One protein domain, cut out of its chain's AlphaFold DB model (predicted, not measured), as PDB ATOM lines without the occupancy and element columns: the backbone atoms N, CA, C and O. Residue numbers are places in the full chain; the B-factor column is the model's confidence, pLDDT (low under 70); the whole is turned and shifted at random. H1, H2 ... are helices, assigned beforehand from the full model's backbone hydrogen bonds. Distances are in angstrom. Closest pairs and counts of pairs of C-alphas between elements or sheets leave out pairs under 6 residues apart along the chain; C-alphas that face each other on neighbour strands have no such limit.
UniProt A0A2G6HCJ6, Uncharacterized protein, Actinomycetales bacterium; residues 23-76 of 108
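What this domain is: This is residues 23 to 76 of the 108 residues of an uncharacterized protein of Actinomycetales bacterium (UniProt A0A2G6HCJ6). One longer helix, H1, spans one side of a small domain, and three short helices, H2, H3 and H4, are gathered along it. The last residues of H3 meet H1 near Gly 27, with the two helices at a steep tilt, H2 lies crosswise toward the last residues of H1, and H4 runs the same way as H1 at a shallow tilt. The printed part has 54 residues with four named helices, in the order H1, H2, H3, H4, and no named strand; the class is all helix. The whole is compact, with a radius of gyration of the C-alphas of 10.0 A, and its outline is rounded, spanning 25 by 19 by 18 A.

Where its parts are: H1, the longest helix, takes residues 23 to 36 and measures 20.0 A from C-alpha 23 at (-29.255, -9.673, -32.088) to C-alpha 36 at (-45.156, -20.158, -38.291). H2 is residues 41 to 48, 10.6 A long. H3 is residues 52 to 60, 12.2 A long. H4 is residues 67 to 75, 12.3 A long, and ends with C-alpha 75 at (-29.678, -23.950, -39.988).

How they stand to each other: H1 and H3 touch, with 10 pairs of C-alphas within 8 A; the closest are those of Gly 27 and Glu 59, 3.9 A apart. Their lines stand at a steep tilt of 59 degrees, opposite ways. H1 and H4 only just touch, with 3 pairs of C-alphas within 8 A, and H1 does so with residues 26 to 30 alone; the closest C-alphas, those of Leu 30 and Leu 74, are 7.5 A apart. These two run the same way at a shallow tilt of 20 degrees. H1 and H2 are close but not clearly touching, about perpendicular at 86 degrees, with the closest C-alphas, those of Arg 34 and Tyr 44, 6.5 A apart. H2 touches H3, the closest C-alphas being those of Ala 45 and Thr 52 at 5.3 A; at 73 degrees the two are only just about perpendicular. H3 and H4 are close but not clearly touching, the closest C-alphas being those of Leu 58 and Val 70 at 7.9 A. H2 and H4 are apart. In H1, H2, H3 and H4 every O i to N i+4 pair is within hydrogen-bond range.

The domain as a whole: The two C-alphas farthest apart, those of Gly 38 and Thr 66, are 27.3 A from each other. The links H1 to H2 and H2 to H3 are tight, with 4 and 3 residues between the helices, and the link H3 to H4 is short, with 6. The printed part has no cut. The mean pLDDT of the printed part is 91.8, and no printed residue is under 70.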
ATOM      1  N   PRO A  23     -28.610  -8.832 -33.098       86.56
ATOM      2  CA  PRO A  23     -29.255  -9.673 -32.088       86.56
ATOM      3  C   PRO A  23     -30.788  -9.627 -32.076       86.56
ATOM      4  O   PRO A  23     -31.442 -10.661 -31.934       86.56
ATOM      5  N   ASP A  24     -31.377  -8.445 -32.251       86.19
ATOM      6  CA  ASP A  24     -32.831  -8.277 -32.229       86.19
ATOM      7  C   ASP A  24     -33.478  -8.896 -33.474       86.19
ATOM      8  O   ASP A  24     -34.597  -9.413 -33.423       86.19
ATOM      9  N   GLU A  25     -32.786  -8.839 -34.615       89.12
ATOM     10  CA  GLU A  25     -33.227  -9.466 -35.862       89.12
ATOM     11  C   GLU A  25     -33.182 -10.990 -35.777       89.12
ATOM     12  O   GLU A  25     -34.158 -11.642 -36.150       89.12
ATOM     13  N   ILE A  26     -32.125 -11.553 -35.187       90.62
ATOM     14  CA  ILE A  26     -32.017 -12.996 -34.928       90.62
ATOM     15  C   ILE A  26     -33.169 -13.464 -34.031       90.62
ATOM     16  O   ILE A  26     -33.887 -14.409 -34.374       90.62
ATOM     17  N   GLY A  27     -33.402 -12.772 -32.911       92.81
ATOM     18  CA  GLY A  27     -34.488 -13.115 -31.993       92.81
ATOM     19  C   GLY A  27     -35.868 -13.022 -32.652       92.81
ATOM     20  O   GLY A  27     -36.739 -13.863 -32.406       92.81
ATOM     21  N   ARG A  28     -36.071 -12.042 -33.546       92.19
ATOM     22  CA  ARG A  28     -37.288 -11.936 -34.364       92.19
ATOM     23  C   ARG A  28     -37.426 -13.083 -35.359       92.19
ATOM     24  O   ARG A  28     -38.515 -13.649 -35.427       92.19
ATOM     25  N   ALA A  29     -36.370 -13.443 -36.085       93.12
ATOM     26  CA  ALA A  29     -36.393 -14.529 -37.063       93.12
ATOM     27  C   ALA A  29     -36.772 -15.867 -36.409       93.12
ATOM     28  O   ALA A  29     -37.685 -16.556 -36.866       93.12
ATOM     29  N   LEU A  30     -36.158 -16.199 -35.271       93.50
ATOM     30  CA  LEU A  30     -36.453 -17.439 -34.547       93.50
ATOM     31  C   LEU A  30     -37.870 -17.452 -33.966       93.50
ATOM     32  O   LEU A  30     -38.582 -18.452 -34.079       93.50
ATOM     33  N   ARG A  31     -38.327 -16.320 -33.416       95.00
ATOM     34  CA  ARG A  31     -39.706 -16.180 -32.934       95.00
ATOM     35  C   ARG A  31     -40.719 -16.299 -34.072       95.00
ATOM     36  O   ARG A  31     -41.777 -16.897 -33.880       95.00
ATOM     37  N   ALA A  32     -40.414 -15.736 -35.240       95.12
ATOM     38  CA  ALA A  32     -41.244 -15.854 -36.432       95.12
ATOM     39  C   ALA A  32     -41.320 -17.311 -36.899       95.12
ATOM     40  O   ALA A  32     -42.421 -17.814 -37.095       95.12
ATOM     41  N   HIS A  33     -40.186 -18.015 -36.975       95.50
ATOM     42  CA  HIS A  33     -40.157 -19.436 -37.332       95.50
ATOM     43  C   HIS A  33     -41.018 -20.282 -36.390       95.50
ATOM     44  O   HIS A  33     -41.875 -21.039 -36.839       95.50
ATOM     45  N   ARG A  34     -40.853 -20.109 -35.076       96.19
ATOM     46  CA  ARG A  34     -41.659 -20.833 -34.091       96.19
ATOM     47  C   ARG A  34     -43.156 -20.553 -34.251       96.19
ATOM     48  O   ARG A  34     -43.959 -21.481 -34.193       96.19
ATOM     49  N   ARG A  35     -43.533 -19.286 -34.452       96.12
ATOM     50  CA  ARG A  35     -44.934 -18.882 -34.661       96.12
ATOM     51  C   ARG A  35     -45.520 -19.452 -35.952       96.12
ATOM     52  O   ARG A  35     -46.671 -19.863 -35.928       96.12
ATOM     53  N   LEU A  36     -44.741 -19.522 -37.033       95.75
ATOM     54  CA  LEU A  36     -45.156 -20.158 -38.291       95.75
ATOM     55  C   LEU A  36     -45.487 -21.643 -38.107       95.75
ATOM     56  O   LEU A  36     -46.388 -22.154 -38.758       95.75
ATOM     57  N   LEU A  37     -44.789 -22.322 -37.195       95.31
ATOM     58  CA  LEU A  37     -45.056 -23.720 -36.851       95.31
ATOM     59  C   LEU A  37     -46.202 -23.896 -35.838       95.31
ATOM     60  O   LEU A  37     -46.549 -25.029 -35.523       95.31
ATOM     61  N   GLY A  38     -46.757 -22.807 -35.292       97.31
ATOM     62  CA  GLY A  38     -47.800 -22.862 -34.263       97.31
ATOM     63  C   GLY A  38     -47.328 -23.394 -32.906       97.31
ATOM     64  O   GLY A  38     -48.159 -23.798 -32.102       97.31
ATOM     65  N   LEU A  39     -46.017 -23.404 -32.638       97.00
ATOM     66  CA  LEU A  39     -45.450 -24.038 -31.443       97.00
ATOM     67  C   LEU A  39     -45.272 -23.053 -30.277       97.00
ATOM     68  O   LEU A  39     -44.848 -21.898 -30.443       97.00
ATOM     69  N   SER A  40     -45.513 -23.531 -29.059       96.44
ATOM     70  CA  SER A  40     -45.020 -22.904 -27.830       96.44
ATOM     71  C   SER A  40     -43.489 -22.991 -27.748       96.44
ATOM     72  O   SER A  40     -42.828 -23.638 -28.565       96.44
ATOM     73  N   ARG A  41     -42.878 -22.297 -26.779       95.62
ATOM     74  CA  ARG A  41     -41.416 -22.351 -26.602       95.62
ATOM     75  C   ARG A  41     -40.938 -23.734 -26.179       95.62
ATOM     76  O   ARG A  41     -39.909 -24.168 -26.682       95.62
ATOM     77  N   ASP A  42     -41.687 -24.401 -25.307       97.25
ATOM     78  CA  ASP A  42     -41.350 -25.736 -24.813       97.25
ATOM     79  C   ASP A  42     -41.435 -26.772 -25.935       97.25
ATOM     80  O   ASP A  42     -40.499 -27.541 -26.141       97.25
ATOM     81  N   GLU A  43     -42.496 -26.734 -26.743       97.50
ATOM     82  CA  GLU A  43     -42.644 -27.632 -27.897       97.50
ATOM     83  C   GLU A  43     -41.573 -27.376 -28.961       97.50
ATOM     84  O   GLU A  43     -41.023 -28.312 -29.543       97.50
ATOM     85  N   TYR A  44     -41.241 -26.106 -29.208       96.62
ATOM     86  CA  TYR A  44     -40.174 -25.742 -30.135       96.62
ATOM     87  C   TYR A  44     -38.802 -26.212 -29.640       96.62
ATOM     88  O   TYR A  44     -38.011 -26.718 -30.434       96.62
ATOM     89  N   ALA A  45     -38.532 -26.088 -28.337       96.12
ATOM     90  CA  ALA A  45     -37.315 -26.584 -27.707       96.12
ATOM     91  C   ALA A  45     -37.224 -28.115 -27.807       96.12
ATOM     92  O   ALA A  45     -36.231 -28.636 -28.318       96.12
ATOM     93  N   ALA A  46     -38.292 -28.825 -27.433       96.75
ATOM     94  CA  ALA A  46     -38.375 -30.281 -27.512       96.75
ATOM     95  C   ALA A  46     -38.163 -30.790 -28.945       96.75
ATOM     96  O   ALA A  46     -37.352 -31.687 -29.173       96.75
ATOM     97  N   ARG A  47     -38.807 -30.159 -29.937       95.00
ATOM     98  CA  ARG A  47     -38.652 -30.506 -31.359       95.00
ATOM     99  C   ARG A  47     -37.216 -30.345 -31.869       95.00
ATOM    100  O   ARG A  47     -36.843 -30.976 -32.854       95.00
ATOM    101  N   ARG A  48     -36.425 -29.481 -31.233       92.25
ATOM    102  CA  ARG A  48     -35.045 -29.159 -31.624       92.25
ATOM    103  C   ARG A  48     -33.998 -29.846 -30.746       92.25
ATOM    104  O   ARG A  48     -32.813 -29.673 -31.003       92.25
ATOM    105  N   GLY A  49     -34.411 -30.604 -29.725       94.38
ATOM    106  CA  GLY A  49     -33.494 -31.183 -28.740       94.38
ATOM    107  C   GLY A  49     -32.790 -30.126 -27.882       94.38
ATOM    108  O   GLY A  49     -31.659 -30.328 -27.448       94.38
ATOM    109  N   TRP A  50     -33.423 -28.970 -27.675       94.62
ATOM    110  CA  TRP A  50     -32.879 -27.851 -26.909       94.62
ATOM    111  C   TRP A  50     -33.594 -27.694 -25.570       94.62
ATOM    112  O   TRP A  50     -34.710 -28.172 -25.381       94.62
ATOM    113  N   SER A  51     -32.978 -26.956 -24.646       95.25
ATOM    114  CA  SER A  51     -33.668 -26.504 -23.440       95.25
ATOM    115  C   SER A  51     -34.550 -25.286 -23.741       95.25
ATOM    116  O   SER A  51     -34.219 -24.443 -24.579       95.25
ATOM    117  N   THR A  52     -35.658 -25.131 -23.014       95.69
ATOM    118  CA  THR A  52     -36.506 -23.933 -23.132       95.69
ATOM    119  C   THR A  52     -35.735 -22.658 -22.793       95.69
ATOM    120  O   THR A  52     -35.900 -21.637 -23.460       95.69
ATOM    121  N   ALA A  53     -34.848 -22.714 -21.792       93.56
ATOM    122  CA  ALA A  53     -33.993 -21.589 -21.417       93.56
ATOM    123  C   ALA A  53     -33.125 -21.116 -22.594       93.56
ATOM    124  O   ALA A  53     -32.972 -19.912 -22.806       93.56
ATOM    125  N   TRP A  54     -32.627 -22.054 -23.404       91.94
ATOM    126  CA  TRP A  54     -31.874 -21.739 -24.611       91.94
ATOM    127  C   TRP A  54     -32.728 -21.037 -25.670       91.94
ATOM    128  O   TRP A  54     -32.320 -20.016 -26.218       91.94
ATOM    129  N   VAL A  55     -33.957 -21.508 -25.901       93.62
ATOM    130  CA  VAL A  55     -34.907 -20.842 -26.813       93.62
ATOM    131  C   VAL A  55     -35.237 -19.427 -26.334       93.62
ATOM    132  O   VAL A  55     -35.309 -18.502 -27.141       93.62
ATOM    133  N   VAL A  56     -35.405 -19.226 -25.026       93.62
ATOM    134  CA  VAL A  56     -35.631 -17.892 -24.454       93.62
ATOM    135  C   VAL A  56     -34.421 -16.990 -24.686       93.62
ATOM    136  O   VAL A  56     -34.605 -15.861 -25.147       93.62
ATOM    137  N   ALA A  57     -33.202 -17.471 -24.429       90.12
ATOM    138  CA  ALA A  57     -31.976 -16.715 -24.677       90.12
ATOM    139  C   ALA A  57     -31.851 -16.313 -26.155       90.12
ATOM    140  O   ALA A  57     -31.642 -15.140 -26.453       90.12
ATOM    141  N   LEU A  58     -32.103 -17.242 -27.077       89.69
ATOM    142  CA  LEU A  58     -32.125 -16.987 -28.518       89.69
ATOM    143  C   LEU A  58     -33.174 -15.941 -28.927       89.69
ATOM    144  O   LEU A  58     -32.896 -15.063 -29.739       89.69
ATOM    145  N   GLU A  59     -34.387 -16.009 -28.374       91.56
ATOM    146  CA  GLU A  59     -35.466 -15.085 -28.737       91.56
ATOM    147  C   GLU A  59     -35.344 -13.692 -28.108       91.56
ATOM    148  O   GLU A  59     -35.999 -12.764 -28.591       91.56
ATOM    149  N   THR A  60     -34.621 -13.543 -26.997       87.75
ATOM    150  CA  THR A  60     -34.641 -12.311 -26.183       87.75
ATOM    151  C   THR A  60     -33.278 -11.662 -25.998       87.75
ATOM    152  O   THR A  60     -33.222 -10.466 -25.730       87.75
ATOM    153  N   ASN A  61     -32.194 -12.423 -26.134       84.50
ATOM    154  CA  ASN A  61     -30.845 -11.972 -25.828       84.50
ATOM    155  C   ASN A  61     -29.793 -12.658 -26.716       84.50
ATOM    156  O   ASN A  61     -28.757 -13.121 -26.237       84.50
ATOM    157  N   ALA A  62     -30.043 -12.703 -28.028       82.88
ATOM    158  CA  ALA A  62     -29.118 -13.309 -28.987       82.88
ATOM    159  C   ALA A  62     -27.727 -12.638 -29.006       82.88
ATOM    160  O   ALA A  62     -26.780 -13.209 -29.527       82.88
ATOM    161  N   GLY A  63     -27.582 -11.441 -28.425       81.88
ATOM    162  CA  GLY A  63     -26.322 -10.694 -28.387       81.88
ATOM    163  C   GLY A  63     -25.282 -11.274 -27.430       81.88
ATOM    164  O   GLY A  63     -24.123 -10.887 -27.503       81.88
ATOM    165  N   GLN A  64     -25.682 -12.196 -26.552       83.50
ATOM    166  CA  GLN A  64     -24.764 -12.952 -25.694       83.50
ATOM    167  C   GLN A  64     -24.305 -14.268 -26.332       83.50
ATOM    168  O   GLN A  64     -23.563 -15.020 -25.707       83.50
ATOM    169  N   LEU A  65     -24.772 -14.567 -27.547       81.19
ATOM    170  CA  LEU A  65     -24.461 -15.802 -28.249       81.19
ATOM    171  C   LEU A  65     -23.309 -15.592 -29.221       81.19
ATOM    172  O   LEU A  65     -23.145 -14.532 -29.826       81.19
ATOM    173  N   THR A  66     -22.523 -16.641 -29.399       88.00
ATOM    174  CA  THR A  66     -21.488 -16.695 -30.422       88.00
ATOM    175  C   THR A  66     -22.111 -16.801 -31.814       88.00
ATOM    176  O   THR A  66     -23.222 -17.307 -31.996       88.00
ATOM    177  N   LEU A  67     -21.368 -16.377 -32.841       86.19
ATOM    178  CA  LEU A  67     -21.804 -16.524 -34.233       86.19
ATOM    179  C   LEU A  67     -22.102 -17.991 -34.590       86.19
ATOM    180  O   LEU A  67     -23.062 -18.261 -35.305       86.19
ATOM    181  N   VAL A  68     -21.317 -18.933 -34.060       88.56
ATOM    182  CA  VAL A  68     -21.502 -20.376 -34.282       88.56
ATOM    183  C   VAL A  68     -22.856 -20.845 -33.746       88.56
ATOM    184  O   VAL A  68     -23.594 -21.527 -34.453       88.56
ATOM    185  N   GLU A  69     -23.220 -20.435 -32.531       89.31
ATOM    186  CA  GLU A  69     -24.511 -20.770 -31.920       89.31
ATOM    187  C   GLU A  69     -25.687 -20.173 -32.698       89.31
ATOM    188  O   GLU A  69     -26.702 -20.840 -32.904       89.31
ATOM    189  N   VAL A  70     -25.541 -18.935 -33.181       88.69
ATOM    190  CA  VAL A  70     -26.552 -18.287 -34.025       88.69
ATOM    191  C   VAL A  70     -26.715 -19.030 -35.351       88.69
ATOM    192  O   VAL A  70     -27.841 -19.298 -35.768       88.69
ATOM    193  N   MET A  71     -25.614 -19.384 -36.016       90.50
ATOM    194  CA  MET A  71     -25.657 -20.129 -37.276       90.50
ATOM    195  C   MET A  71     -26.325 -21.495 -37.096       90.50
ATOM    196  O   MET A  71     -27.247 -21.818 -37.847       90.50
ATOM    197  N   ALA A  72     -25.943 -22.245 -36.059       90.31
ATOM    198  CA  ALA A  72     -26.573 -23.519 -35.714       90.31
ATOM    199  C   ALA A  72     -28.075 -23.353 -35.423       90.31
ATOM    200  O   ALA A  72     -28.904 -24.177 -35.815       90.31
ATOM    201  N   ALA A  73     -28.469 -22.249 -34.779       90.44
ATOM    202  CA  ALA A  73     -29.873 -21.974 -34.515       90.44
ATOM    203  C   ALA A  73     -30.686 -21.666 -35.788       90.44
ATOM    204  O   ALA A  73     -31.886 -21.952 -35.832       90.44
ATOM    205  N   LEU A  74     -30.060 -21.112 -36.827       92.19
ATOM    206  CA  LEU A  74     -30.724 -20.750 -38.083       92.19
ATOM    207  C   LEU A  74     -30.750 -21.879 -39.119       92.19
ATOM    208  O   LEU A  74     -31.603 -21.847 -40.005       92.19
ATOM    209  N   GLU A  75     -29.883 -22.884 -38.996       91.00
ATOM    210  CA  GLU A  75     -29.678 -23.950 -39.988       91.00
ATOM    211  C   GLU A  75     -30.973 -24.672 -40.393       91.00
ATOM    212  O   GLU A  75     -31.270 -24.840 -41.576       91.00
ATOM    213  N   SER A  76     -31.811 -25.011 -39.416       87.31
ATOM    214  CA  SER A  76     -33.110 -25.670 -39.623       87.31
ATOM    215  C   SER A  76     -34.278 -24.680 -39.638       87.31
ATOM    216  O   SER A  76     -35.369 -24.959 -39.138       87.31
TER     217      SER A  76